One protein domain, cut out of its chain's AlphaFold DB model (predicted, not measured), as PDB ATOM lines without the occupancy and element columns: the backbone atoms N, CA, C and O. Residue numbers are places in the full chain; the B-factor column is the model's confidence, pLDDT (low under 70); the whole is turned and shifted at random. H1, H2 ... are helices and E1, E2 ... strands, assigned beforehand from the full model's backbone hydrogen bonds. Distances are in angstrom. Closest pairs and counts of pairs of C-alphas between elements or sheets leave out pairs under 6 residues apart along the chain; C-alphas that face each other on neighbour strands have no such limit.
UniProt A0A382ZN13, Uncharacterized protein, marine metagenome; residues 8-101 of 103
ATOM      1  N   LYS A   8      49.760   5.920   6.134       91.44
ATOM      2  CA  LYS A   8      48.314   6.144   6.228       91.44
ATOM      3  C   LYS A   8      47.711   6.040   4.830       91.44
ATOM      4  O   LYS A   8      48.058   6.821   3.947       91.44
ATOM      5  N   VAL A   9      46.786   5.109   4.648       93.38
ATOM      6  CA  VAL A   9      46.001   4.952   3.422       93.38
ATOM      7  C   VAL A   9      44.630   5.565   3.651       93.38
ATOM      8  O   VAL A   9      43.988   5.307   4.665       93.38
ATOM      9  N   THR A  10      44.178   6.367   2.694       96.12
ATOM     10  CA  THR A  10      42.794   6.823   2.573       96.12
ATOM     11  C   THR A  10      42.224   6.334   1.248       96.12
ATOM     12  O   THR A  10      42.783   6.618   0.186       96.12
ATOM     13  N   CYS A  11      41.113   5.604   1.292       97.19
ATOM     14  CA  CYS A  11      40.378   5.226   0.095       97.19
ATOM     15  C   CYS A  11      39.774   6.481  -0.543       97.19
ATOM     16  O   CYS A  11      38.928   7.134   0.063       97.19
ATOM     17  N   GLN A  12      40.158   6.796  -1.775       97.56
ATOM     18  CA  GLN A  12      39.654   7.977  -2.478       97.56
ATOM     19  C   GLN A  12      38.199   7.806  -2.949       97.56
ATOM     20  O   GLN A  12      37.572   8.781  -3.343       97.56
ATOM     21  N   ALA A  13      37.646   6.585  -2.908       97.31
ATOM     22  CA  ALA A  13      36.264   6.316  -3.309       97.31
ATOM     23  C   ALA A  13      35.249   6.436  -2.159       97.31
ATOM     24  O   ALA A  13      34.114   6.836  -2.396       97.31
ATOM     25  N   CYS A  14      35.621   6.053  -0.932       97.50
ATOM     26  CA  CYS A  14      34.693   6.008   0.209       97.50
ATOM     27  C   CYS A  14      35.196   6.707   1.480       97.50
ATOM     28  O   CYS A  14      34.473   6.743   2.470       97.50
ATOM     29  N   GLY A  15      36.423   7.235   1.485       97.38
ATOM     30  CA  GLY A  15      37.000   7.932   2.637       97.38
ATOM     31  C   GLY A  15      37.487   7.028   3.774       97.38
ATOM     32  O   GLY A  15      38.009   7.542   4.759       97.38
ATOM     33  N   GLU A  16      37.362   5.702   3.654       97.25
ATOM     34  CA  GLU A  16      37.897   4.756   4.640       97.25
ATOM     35  C   GLU A  16      39.398   4.982   4.857       97.25
ATOM     36  O   GLU A  16      40.137   5.201   3.894       97.25
ATOM     37  N   THR A  17      39.863   4.887   6.105       96.31
ATOM     38  CA  THR A  17      41.284   5.059   6.433       96.31
ATOM     39  C   THR A  17      41.833   3.920   7.282       96.31
ATOM     40  O   THR A  17      41.129   3.356   8.122       96.31
ATOM     41  N   ASP A  18      43.107   3.597   7.057       94.44
ATOM     42  CA  ASP A  18      43.875   2.642   7.859       94.44
ATOM     43  C   ASP A  18      45.378   2.936   7.767       94.44
ATOM     44  O   ASP A  18      45.841   3.647   6.871       94.44
ATOM     45  N   GLN A  19      46.149   2.364   8.684       91.31
ATOM     46  CA  GLN A  19      47.602   2.322   8.606       91.31
ATOM     47  C   GLN A  19      48.051   0.970   8.060       91.31
ATOM     48  O   GLN A  19      47.720  -0.076   8.626       91.31
ATOM     49  N   VAL A  20      48.855   1.001   6.999       88.38
ATOM     50  CA  VAL A  20      49.430  -0.203   6.393       88.38
ATOM     51  C   VAL A  20      50.947  -0.212   6.507       88.38
ATOM     52  O   VAL A  20      51.597   0.830   6.473       88.38
ATOM     53  N   ASN A  21      51.503  -1.404   6.625       85.06
ATOM     54  CA  ASN A  21      52.923  -1.727   6.663       85.06
ATOM     55  C   ASN A  21      53.164  -3.026   5.873       85.06
ATOM     56  O   ASN A  21      52.226  -3.592   5.306       85.06
ATOM     57  N   ASN A  22      54.405  -3.512   5.865       73.25
ATOM     58  CA  ASN A  22      54.784  -4.742   5.163       73.25
ATOM     59  C   ASN A  22      53.962  -5.979   5.571       73.25
ATOM     60  O   ASN A  22      53.701  -6.828   4.724       73.25
ATOM     61  N   ASP A  23      53.498  -6.051   6.819       81.75
ATOM     62  CA  ASP A  23      52.777  -7.216   7.349       81.75
ATOM     63  C   ASP A  23      51.253  -7.095   7.229       81.75
ATOM     64  O   ASP A  23      50.517  -8.020   7.565       81.75
ATOM     65  N   SER A  24      50.743  -5.966   6.729       85.31
ATOM     66  CA  SER A  24      49.300  -5.689   6.723       85.31
ATOM     67  C   SER A  24      48.493  -6.673   5.879       85.31
ATOM     68  O   SER A  24      47.320  -6.901   6.159       85.31
ATOM     69  N   ASN A  25      49.112  -7.313   4.886       87.69
ATOM     70  CA  ASN A  25      48.456  -8.355   4.096       87.69
ATOM     71  C   ASN A  25      48.188  -9.644   4.892       87.69
ATOM     72  O   ASN A  25      47.303 -10.410   4.512       87.69
ATOM     73  N   HIS A  26      48.915  -9.870   5.989       85.12
ATOM     74  CA  HIS A  26      48.738 -11.022   6.874       85.12
ATOM     75  C   HIS A  26      47.724 -10.767   7.998       85.12
ATOM     76  O   HIS A  26      47.342 -11.699   8.706       85.12
ATOM     77  N   ASP A  27      47.248  -9.532   8.153       87.00
ATOM     78  CA  ASP A  27      46.270  -9.158   9.168       87.00
ATOM     79  C   ASP A  27      44.868  -9.034   8.547       87.00
ATOM     80  O   ASP A  27      44.556  -8.126   7.769       87.00
ATOM     81  N   ALA A  28      43.989  -9.971   8.908       83.81
ATOM     82  CA  ALA A  28      42.615 -10.025   8.415       83.81
ATOM     83  C   ALA A  28      41.744  -8.836   8.870       83.81
ATOM     84  O   ALA A  28      40.677  -8.616   8.287       83.81
ATOM     85  N   LEU A  29      42.185  -8.056   9.863       87.38
ATOM     86  CA  LEU A  29      41.487  -6.865  10.353       87.38
ATOM     87  C   LEU A  29      41.828  -5.605   9.544       87.38
ATOM     88  O   LEU A  29      41.104  -4.612   9.633       87.38
ATOM     89  N   LYS A  30      42.884  -5.631   8.719       92.56
ATOM     90  CA  LYS A  30      43.311  -4.464   7.933       92.56
ATOM     91  C   LYS A  30      42.308  -4.096   6.862       92.56
ATOM     92  O   LYS A  30      41.983  -4.912   6.008       92.56
ATOM     93  N   LYS A  31      41.872  -2.847   6.811       94.94
ATOM     94  CA  LYS A  31      40.856  -2.381   5.850       94.94
ATOM     95  C   LYS A  31      41.371  -2.331   4.411       94.94
ATOM     96  O   LYS A  31      40.578  -2.206   3.476       94.94
ATOM     97  N   PHE A  32      42.685  -2.462   4.237       94.94
ATOM     98  CA  PHE A  32      43.348  -2.515   2.946       94.94
ATOM     99  C   PHE A  32      44.293  -3.707   2.859       94.94
ATOM    100  O   PHE A  32      44.948  -4.047   3.843       94.94
ATOM    101  N   PHE A  33      44.415  -4.287   1.666       92.62
ATOM    102  CA  PHE A  33      45.633  -5.010   1.295       92.62
ATOM    103  C   PHE A  33      46.425  -4.172   0.296       92.62
ATOM    104  O   PHE A  33      45.854  -3.359  -0.444       92.62
ATOM    105  N   VAL A  34      47.739  -4.376   0.277       92.31
ATOM    106  CA  VAL A  34      48.669  -3.648  -0.583       92.31
ATOM    107  C   VAL A  34      49.412  -4.617  -1.480       92.31
ATOM    108  O   VAL A  34      49.947  -5.613  -1.006       92.31
ATOM    109  N   TRP A  35      49.486  -4.328  -2.774       92.31
ATOM    110  CA  TRP A  35      50.196  -5.189  -3.713       92.31
ATOM    111  C   TRP A  35      50.963  -4.378  -4.758       92.31
ATOM    112  O   TRP A  35      50.445  -3.360  -5.228       92.31
ATOM    113  N   PRO A  36      52.179  -4.785  -5.162       90.69
ATOM    114  CA  PRO A  36      52.870  -4.148  -6.278       90.69
ATOM    115  C   PRO A  36      52.015  -4.194  -7.552       90.69
ATOM    116  O   PRO A  36      51.513  -5.247  -7.939       90.69
ATOM    117  N   SER A  37      51.843  -3.051  -8.220       89.12
ATOM    118  CA  SER A  37      51.080  -2.974  -9.469       89.12
ATOM    119  C   SER A  37      52.011  -2.942 -10.677       89.12
ATOM    120  O   SER A  37      51.992  -3.861 -11.495       89.12
ATOM    121  N   HIS A  38      52.817  -1.893 -10.809       89.25
ATOM    122  CA  HIS A  38      53.762  -1.703 -11.909       89.25
ATOM    123  C   HIS A  38      54.778  -0.619 -11.538       89.25
ATOM    124  O   HIS A  38      54.583   0.118 -10.572       89.25
ATOM    125  N   THR A  39      55.843  -0.511 -12.322       89.50
ATOM    126  CA  THR A  39      56.739   0.647 -12.301       89.50
ATOM    127  C   THR A  39      56.344   1.563 -13.455       89.50
ATOM    128  O   THR A  39      56.122   1.078 -14.565       89.50
ATOM    129  N   ASP A  40      56.188   2.859 -13.197       86.62
ATOM    130  CA  ASP A  40      55.862   3.821 -14.249       86.62
ATOM    131  C   ASP A  40      57.087   4.164 -15.122       86.62
ATOM    132  O   ASP A  40      58.208   3.708 -14.886       86.62
ATOM    133  N   HIS A  41      56.878   4.992 -16.147       87.69
ATOM    134  CA  HIS A  41      57.927   5.405 -17.084       87.69
ATOM    135  C   HIS A  41      59.048   6.246 -16.442       87.69
ATOM    136  O   HIS A  41      60.091   6.437 -17.063       87.69
ATOM    137  N   THR A  42      58.851   6.742 -15.217       87.75
ATOM    138  CA  THR A  42      59.854   7.495 -14.449       87.75
ATOM    139  C   THR A  42      60.678   6.597 -13.521       87.75
ATOM    140  O   THR A  42      61.626   7.064 -12.892       87.75
ATOM    141  N   GLY A  43      60.344   5.303 -13.435       85.94
ATOM    142  CA  GLY A  43      60.964   4.366 -12.499       85.94
ATOM    143  C   GLY A  43      60.297   4.337 -11.118       85.94
ATOM    144  O   GLY A  43      60.830   3.709 -10.196       85.94
ATOM    145  N   LEU A  44      59.143   4.990 -10.945       87.94
ATOM    146  CA  LEU A  44      58.410   5.013  -9.683       87.94
ATOM    147  C   LEU A  44      57.559   3.748  -9.526       87.94
ATOM    148  O   LEU A  44      56.785   3.381 -10.408       87.94
ATOM    149  N   ASN A  45      57.679   3.081  -8.377       89.69
ATOM    150  CA  ASN A  45      56.885   1.892  -8.071       89.69
ATOM    151  C   ASN A  45      55.482   2.284  -7.605       89.69
ATOM    152  O   ASN A  45      55.319   2.880  -6.537       89.69
ATOM    153  N   ILE A  46      54.479   1.885  -8.382       91.50
ATOM    154  CA  ILE A  46      53.067   2.065  -8.069       91.50
ATOM    155  C   ILE A  46      52.537   0.810  -7.376       91.50
ATOM    156  O   ILE A  46      52.695  -0.318  -7.857       91.50
ATOM    157  N   TYR A  47      51.845   1.022  -6.266       93.00
ATOM    158  CA  TYR A  47      51.181  -0.007  -5.484       93.00
ATOM    159  C   TYR A  47      49.666   0.122  -5.628       93.00
ATOM    160  O   TYR A  47      49.121   1.220  -5.741       93.00
ATOM    161  N   ALA A  48      48.986  -1.016  -5.628       94.19
ATOM    162  CA  ALA A  48      47.542  -1.111  -5.549       94.19
ATOM    163  C   ALA A  48      47.128  -1.304  -4.088       94.19
ATOM    164  O   ALA A  48      47.542  -2.269  -3.448       94.19
ATOM    165  N   PHE A  49      46.290  -0.402  -3.587       95.19
ATOM    166  CA  PHE A  49      45.665  -0.483  -2.271       95.19
ATOM    167  C   PHE A  49      44.181  -0.796  -2.460       95.19
ATOM    168  O   PHE A  49      43.385   0.085  -2.806       95.19
ATOM    169  N   PHE A  50      43.803  -2.056  -2.274       96.06
ATOM    170  CA  PHE A  50      42.407  -2.472  -2.377       96.06
ATOM    171  C   PHE A  50      41.683  -2.185  -1.065       96.06
ATOM    172  O   PHE A  50      42.136  -2.611  -0.008       96.06
ATOM    173  N   CYS A  51      40.552  -1.488  -1.128       97.19
ATOM    174  CA  CYS A  51      39.729  -1.165   0.031       97.19
ATOM    175  C   CYS A  51      38.648  -2.230   0.242       97.19
ATOM    176  O   CYS A  51      37.722  -2.339  -0.564       97.19
ATOM    177  N   PHE A  52      38.710  -2.962   1.355       95.50
ATOM    178  CA  PHE A  52      37.697  -3.967   1.689       95.50
ATOM    179  C   PHE A  52      36.329  -3.364   2.039       95.50
ATOM    180  O   PHE A  52      35.328  -4.066   1.915       95.50
ATOM    181  N   SER A  53      36.250  -2.080   2.403       96.00
ATOM    182  CA  SER A  53      34.969  -1.424   2.706       96.00
ATOM    183  C   SER A  53      34.111  -1.163   1.466       96.00
ATOM    184  O   SER A  53      32.890  -1.118   1.573       96.00
ATOM    185  N   CYS A  54      34.712  -0.961   0.286       95.81
ATOM    186  CA  CYS A  54      33.946  -0.600  -0.916       95.81
ATOM    187  C   CYS A  54      34.396  -1.268  -2.222       95.81
ATOM    188  O   CYS A  54      33.814  -0.980  -3.273       95.81
ATOM    189  N   GLY A  55      35.436  -2.100  -2.195       96.06
ATOM    190  CA  GLY A  55      35.921  -2.866  -3.344       96.06
ATOM    191  C   GLY A  55      36.706  -2.069  -4.384       96.06
ATOM    192  O   GLY A  55      36.839  -2.514  -5.520       96.06
ATOM    193  N   SER A  56      37.184  -0.867  -4.050       97.19
ATOM    194  CA  SER A  56      37.985  -0.057  -4.978       97.19
ATOM    195  C   SER A  56      39.476  -0.286  -4.799       97.19
ATOM    196  O   SER A  56      39.970  -0.372  -3.674       97.19
ATOM    197  N   ILE A  57      40.200  -0.268  -5.910       97.00
ATOM    198  CA  ILE A  57      41.655  -0.206  -5.957       97.00
ATOM    199  C   ILE A  57      42.068   1.262  -6.035       97.00
ATOM    200  O   ILE A  57      41.610   2.002  -6.903       97.00
ATOM    201  N   ASN A  58      42.960   1.663  -5.137       96.62
ATOM    202  CA  ASN A  58      43.612   2.964  -5.140       96.62
ATOM    203  C   ASN A  58      45.062   2.739  -5.573       96.62
ATOM    204  O   ASN A  58      45.817   2.081  -4.859       96.62
ATOM    205  N   ALA A  59      45.454   3.234  -6.742       94.88
ATOM    206  CA  ALA A  59      46.835   3.169  -7.201       94.88
ATOM    207  C   ALA A  59      47.609   4.369  -6.645       94.88
ATOM    208  O   ALA A  59      47.267   5.520  -6.932       94.88
ATOM    209  N   ALA A  60      48.637   4.099  -5.847       94.19
ATOM    210  CA  ALA A  60      49.427   5.123  -5.180       94.19
ATOM    211  C   ALA A  60      50.901   4.719  -5.058       94.19
ATOM    212  O   ALA A  60      51.246   3.538  -5.118       94.19
ATOM    213  N   ALA A  61      51.766   5.707  -4.861       91.38
ATOM    214  CA  ALA A  61      53.181   5.508  -4.578       91.38
ATOM    215  C   ALA A  61      53.583   6.275  -3.311       91.38
ATOM    216  O   ALA A  61      52.996   7.325  -3.030       91.38
ATOM    217  N   PRO A  62      54.582   5.785  -2.557       86.81
ATOM    218  CA  PRO A  62      55.177   6.549  -1.469       86.81
ATOM    219  C   PRO A  62      55.785   7.865  -1.975       86.81
ATOM    220  O   PRO A  62      56.546   7.863  -2.941       86.81
ATOM    221  N   ASP A  63      55.480   8.965  -1.292       84.12
ATOM    222  CA  ASP A  63      55.985  10.309  -1.576       84.12
ATOM    223  C   ASP A  63      56.256  11.051  -0.259       84.12
ATOM    224  O   ASP A  63      55.329  11.388   0.475       84.12
ATOM    225  N   ALA A  64      57.536  11.234   0.080       77.81
ATOM    226  CA  ALA A  64      57.995  11.969   1.267       77.81
ATOM    227  C   ALA A  64      57.234  11.654   2.585       77.81
ATOM    228  O   ALA A  64      56.917  12.550   3.363       77.81
ATOM    229  N   GLY A  65      56.939  10.374   2.851       73.06
ATOM    230  CA  GLY A  65      56.228   9.930   4.065       73.06
ATOM    231  C   GLY A  65      54.698   9.902   3.953       73.06
ATOM    232  O   GLY A  65      54.031   9.471   4.890       73.06
ATOM    233  N   ASN A  66      54.151  10.294   2.804       82.62
ATOM    234  CA  ASN A  66      52.738  10.189   2.450       82.62
ATOM    235  C   ASN A  66      52.540   9.277   1.228       82.62
ATOM    236  O   ASN A  66      53.494   8.713   0.687       82.62
ATOM    237  N   LEU A  67      51.287   9.127   0.794       90.00
ATOM    238  CA  LEU A  67      50.935   8.471  -0.463       90.00
ATOM    239  C   LEU A  67      50.495   9.507  -1.492       90.00
ATOM    240  O   LEU A  67      49.554  10.267  -1.261       90.00
ATOM    241  N   LYS A  68      51.139   9.484  -2.658       92.31
ATOM    242  CA  LYS A  68      50.667  10.175  -3.853       92.31
ATOM    243  C   LYS A  68      49.720   9.250  -4.608       92.31
ATOM    244  O   LYS A  68      50.134   8.188  -5.070       92.31
ATOM    245  N   TYR A  69      48.457   9.647  -4.716       93.62
ATOM    246  CA  TYR A  69      47.423   8.903  -5.436       93.62
ATOM    247  C   TYR A  69      47.420   9.271  -6.919       93.62
ATOM    248  O   TYR A  69      47.546  10.442  -7.269       93.62
ATOM    249  N   PHE A  70      47.252   8.271  -7.783       93.94
ATOM    250  CA  PHE A  70      47.241   8.451  -9.239       93.94
ATOM    251  C   PHE A  70      45.868   8.172  -9.836       93.94
ATOM    252  O   PHE A  70      45.360   8.962 -10.623       93.94
ATOM    253  N   ILE A  71      45.263   7.044  -9.466       94.81
ATOM    254  CA  ILE A  71      43.954   6.644  -9.974       94.81
ATOM    255  C   ILE A  71      43.224   5.792  -8.941       94.81
ATOM    256  O   ILE A  71      43.842   5.044  -8.183       94.81
ATOM    257  N   THR A  72      41.900   5.904  -8.921       96.81
ATOM    258  CA  THR A  72      41.025   5.050  -8.117       96.81
ATOM    259  C   THR A  72      39.941   4.474  -9.005       96.81
ATOM    260  O   THR A  72      39.309   5.203  -9.765       96.81
ATOM    261  N   TYR A  73      39.748   3.162  -8.936       95.69
ATOM    262  CA  TYR A  73      38.821   2.446  -9.804       95.69
ATOM    263  C   TYR A  73      38.268   1.200  -9.109       95.69
ATOM    264  O   TYR A  73      38.815   0.727  -8.112       95.69
ATOM    265  N   LYS A  74      37.162   0.665  -9.629       95.88
ATOM    266  CA  LYS A  74      36.613  -0.634  -9.228       95.88
ATOM    267  C   LYS A  74      36.699  -1.585 -10.410       95.88
ATOM    268  O   LYS A  74      36.494  -1.167 -11.545       95.88
ATOM    269  N   LEU A  75      37.001  -2.841 -10.122       93.69
ATOM    270  CA  LEU A  75      36.892  -3.932 -11.080       93.69
ATOM    271  C   LEU A  75      35.655  -4.749 -10.715       93.69
ATOM    272  O   LEU A  75      35.334  -4.883  -9.531       93.69
ATOM    273  N   ASP A  76      34.962  -5.282 -11.715       94.06
ATOM    274  CA  ASP A  76      33.961  -6.313 -11.466       94.06
ATOM    275  C   ASP A  76      34.636  -7.622 -11.008       94.06
ATOM    276  O   ASP A  76      35.866  -7.740 -11.005       94.06
ATOM    277  N   LYS A  77      33.853  -8.617 -10.569       93.31
ATOM    278  CA  LYS A  77      34.431  -9.867 -10.040       93.31
ATOM    279  C   LYS A  77      35.324 -10.589 -11.063       93.31
ATOM    280  O   LYS A  77      36.433 -10.982 -10.687       93.31
ATOM    281  N   PRO A  78      34.900 -10.780 -12.333       95.06
ATOM    282  CA  PRO A  78      35.751 -11.410 -13.339       95.06
ATOM    283  C   PRO A  78      37.085 -10.689 -13.544       95.06
ATOM    284  O   PRO A  78      38.130 -11.343 -13.596       95.06
ATOM    285  N   ASP A  79      37.077  -9.360 -13.629       96.19
ATOM    286  CA  ASP A  79      38.289  -8.595 -13.892       96.19
ATOM    287  C   ASP A  79      39.175  -8.467 -12.655       96.19
ATOM    288  O   ASP A  79      40.399  -8.540 -12.781       96.19
ATOM    289  N   LEU A  80      38.599  -8.400 -11.450       96.00
ATOM    290  CA  LEU A  80      39.366  -8.473 -10.207       96.00
ATOM    291  C   LEU A  80      40.070  -9.828 -10.067       96.00
ATOM    292  O   LEU A  80      41.242  -9.879  -9.686       96.00
ATOM    293  N   LYS A  81      39.394 -10.925 -10.433       95.62
ATOM    294  CA  LYS A  81      39.989 -12.268 -10.432       95.62
ATOM    295  C   LYS A  81      41.173 -12.349 -11.392       95.62
ATOM    296  O   LYS A  81      42.248 -12.800 -10.999       95.62
ATOM    297  N   LYS A  82      40.999 -11.877 -12.632       96.50
ATOM    298  CA  LYS A  82      42.086 -11.809 -13.622       96.50
ATOM    299  C   LYS A  82      43.233 -10.933 -13.132       96.50
ATOM    300  O   LYS A  82      44.390 -11.307 -13.289       96.50
ATOM    301  N   TRP A  83      42.927  -9.791 -12.519       95.19
ATOM    302  CA  TRP A  83      43.934  -8.894 -11.965       95.19
ATOM    303  C   TRP A  83      44.775  -9.594 -10.893       95.19
ATOM    304  O   TRP A  83      46.000  -9.535 -10.963       95.19
ATOM    305  N   CYS A  84      44.143 -10.327  -9.969       94.69
ATOM    306  CA  CYS A  84      44.852 -11.084  -8.935       94.69
ATOM    307  C   CYS A  84      45.797 -12.135  -9.534       94.69
ATOM    308  O   CYS A  84      46.952 -12.216  -9.124       94.69
ATOM    309  N   ILE A  85      45.337 -12.881 -10.544       95.06
ATOM    310  CA  ILE A  85      46.152 -13.882 -11.253       95.06
ATOM    311  C   ILE A  85      47.338 -13.208 -11.954       95.06
ATOM    312  O   ILE A  85      48.483 -13.601 -11.750       95.06
ATOM    313  N   ASN A  86      47.083 -12.149 -12.726       94.38
ATOM    314  CA  ASN A  86      48.110 -11.448 -13.501       94.38
ATOM    315  C   ASN A  86      49.171 -10.780 -12.621       94.38
ATOM    316  O   ASN A  86      50.307 -10.597 -13.054       94.38
ATOM    317  N   LYS A  87      48.797 -10.368 -11.407       91.38
ATOM    318  CA  LYS A  87      49.712  -9.756 -10.439       91.38
ATOM    319  C   LYS A  87      50.330 -10.763  -9.472       91.38
ATOM    320  O   LYS A  87      51.146 -10.348  -8.654       91.38
ATOM    321  N   GLY A  88      49.969 -12.044  -9.568       92.81
ATOM    322  CA  GLY A  88      50.454 -13.087  -8.667       92.81
ATOM    323  C   GLY A  88      50.101 -12.815  -7.207       92.81
ATOM    324  O   GLY A  88      50.935 -13.047  -6.343       92.81
ATOM    325  N   VAL A  89      48.910 -12.263  -6.944       91.94
ATOM    326  CA  VAL A  89      48.445 -11.943  -5.585       91.94
ATOM    327  C   VAL A  89      48.405 -13.208  -4.735       91.94
ATOM    328  O   VAL A  89      47.846 -14.221  -5.159       91.94
ATOM    329  N   ASP A  90      48.958 -13.132  -3.525       90.81
ATOM    330  CA  ASP A  90      49.046 -14.275  -2.619       90.81
ATOM    331  C   ASP A  90      47.682 -14.910  -2.330       90.81
ATOM    332  O   ASP A  90      46.676 -14.230  -2.097       90.81
ATOM    333  N   GLN A  91      47.669 -16.245  -2.244       91.69
ATOM    334  CA  GLN A  91      46.452 -17.030  -2.027       91.69
ATOM    335  C   GLN A  91      45.695 -16.616  -0.755       91.69
ATOM    336  O   GLN A  91      44.467 -16.651  -0.726       91.69
ATOM    337  N   MET A  92      46.406 -16.183   0.290       91.19
ATOM    338  CA  MET A  92      45.791 -15.675   1.520       91.19
ATOM    339  C   MET A  92      44.907 -14.444   1.255       91.19
ATOM    340  O   MET A  92      43.787 -14.367   1.761       91.19
ATOM    341  N   ILE A  93      45.377 -13.509   0.424       92.12
ATOM    342  CA  ILE A  93      44.626 -12.305   0.049       92.12
ATOM    343  C   ILE A  93      43.454 -12.686  -0.859       92.12
ATOM    344  O   ILE A  93      42.342 -12.196  -0.661       92.12
ATOM    345  N   VAL A  94      43.671 -13.603  -1.809       94.44
ATOM    346  CA  VAL A  94      42.607 -14.131  -2.680       94.44
ATOM    347  C   VAL A  94      41.478 -14.751  -1.849       94.44
ATOM    348  O   VAL A  94      40.316 -14.405  -2.044       94.44
ATOM    349  N   ASN A  95      41.802 -15.585  -0.857       93.75
ATOM    350  CA  ASN A  95      40.810 -16.193   0.040       93.75
ATOM    351  C   ASN A  95      40.024 -15.136   0.828       93.75
ATOM    352  O   ASN A  95      38.808 -15.255   1.014       93.75
ATOM    353  N   ARG A  96      40.709 -14.081   1.279       93.12
ATOM    354  CA  ARG A  96      40.084 -12.967   1.991       93.12
ATOM    355  C   ARG A  96      39.113 -12.197   1.095       93.12
ATOM    356  O   ARG A  96      38.014 -11.868   1.536       93.12
ATOM    357  N   LEU A  97      39.481 -11.958  -0.162       94.31
ATOM    358  CA  LEU A  97      38.610 -11.337  -1.160       94.31
ATOM    359  C   LEU A  97      37.366 -12.183  -1.459       94.31
ATOM    360  O   LEU A  97      36.271 -11.626  -1.532       94.31
ATOM    361  N   THR A  98      37.511 -13.506  -1.572       94.75
ATOM    362  CA  THR A  98      36.374 -14.429  -1.733       94.75
ATOM    363  C   THR A  98      35.450 -14.399  -0.519       94.75
ATOM    364  O   THR A  98      34.240 -14.257  -0.663       94.75
ATOM    365  N   THR A  99      36.015 -14.442   0.691       94.25
ATOM    366  CA  THR A  99      35.236 -14.388   1.942       94.25
ATOM    367  C   THR A  99      34.466 -13.071   2.077       94.25
ATOM    368  O   THR A  99      33.329 -13.059   2.533       94.25
ATOM    369  N   ALA A 100      35.062 -11.962   1.630       92.12
ATOM    370  CA  ALA A 100      34.424 -10.648   1.596       92.12
ATOM    371  C   ALA A 100      33.438 -10.463   0.418       92.12
ATOM    372  O   ALA A 100      32.831  -9.402   0.292       92.12
ATOM    373  N   GLY A 101      33.272 -11.466  -0.452       94.19
ATOM    374  CA  GLY A 101      32.319 -11.446  -1.564       94.19
ATOM    375  C   GLY A 101      32.777 -10.677  -2.808       94.19
ATOM    376  O   GLY A 101      31.955 -10.441  -3.699       94.19
TER     377      GLY A 101
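Overview. This is residues 8 to 101 of the 103 residues of an uncharacterized protein of marine metagenome (UniProt A0A382ZN13). A strongly twisted sheet of four strands, E3 to E6, forms the body, with the small hairpin E1 and E2 over one face. Two short helices, H1 and H2, run side by side in opposite ways and only graze the sheet. The 94 printed residues hold six named strands, then two named helices; the sheet order E3, E4, E5, E6 is antiparallel, the class mixed. The whole is compact, with a radius of gyration of the C-alphas of 12.5 A and spans of 35 by 26 by 24 A.

Along the chain. E1, residues 8 to 10, begins at C-alpha 8 (48.314, 6.144, 6.228); E2 is residues 17 to 20. E3, residues 32 to 39, spans 20.5 A, E4, residues 45 to 51, 19.2 A, and E5, residues 56 to 63, 21.0 A. E6, residues 66 to 74, spans 22.7 A and bends by 66 degrees at residue 70. H1, residues 77 to 86, spans 14.2 A; H2, residues 91 to 99, spans 12.2 A and ends at C-alpha 99 (35.236, -14.388, 1.942).

Arrangement. E3 to E6 form a meander, each strand the antiparallel neighbour of the one before: N 35 and O 48 are 2.9 A apart, N 49 and O 58 2.8 A, N 59 and O 71 2.8 A. In hairpin E1 and E2, N 9 and O 18 are 2.8 A apart. The closest C-alphas of E2 and E3, Asp 18 and Phe 32, are 7.1 A apart. H1 only just is on the sheet, with 5 pairs of C-alphas within 10 A, and only grazes it with residues 80 to 86; H2 only grazes it with residues 93 to 97. H1 and H2 are close but not clearly touching, their closest C-alphas, Cys 84 and Val 94, 7.3 A apart, at a shallow tilt of 4 degrees, opposite ways. In both, every O i to N i+4 pair is within hydrogen-bond range.

Size, cuts and confidence. The C-alphas farthest apart, Thr 42 and Thr 99, are 36.8 A apart. The printed part has no cut; the link E2 to E3 is long. Mean pLDDT of the printed part is 92.0, and no printed residue is under 70.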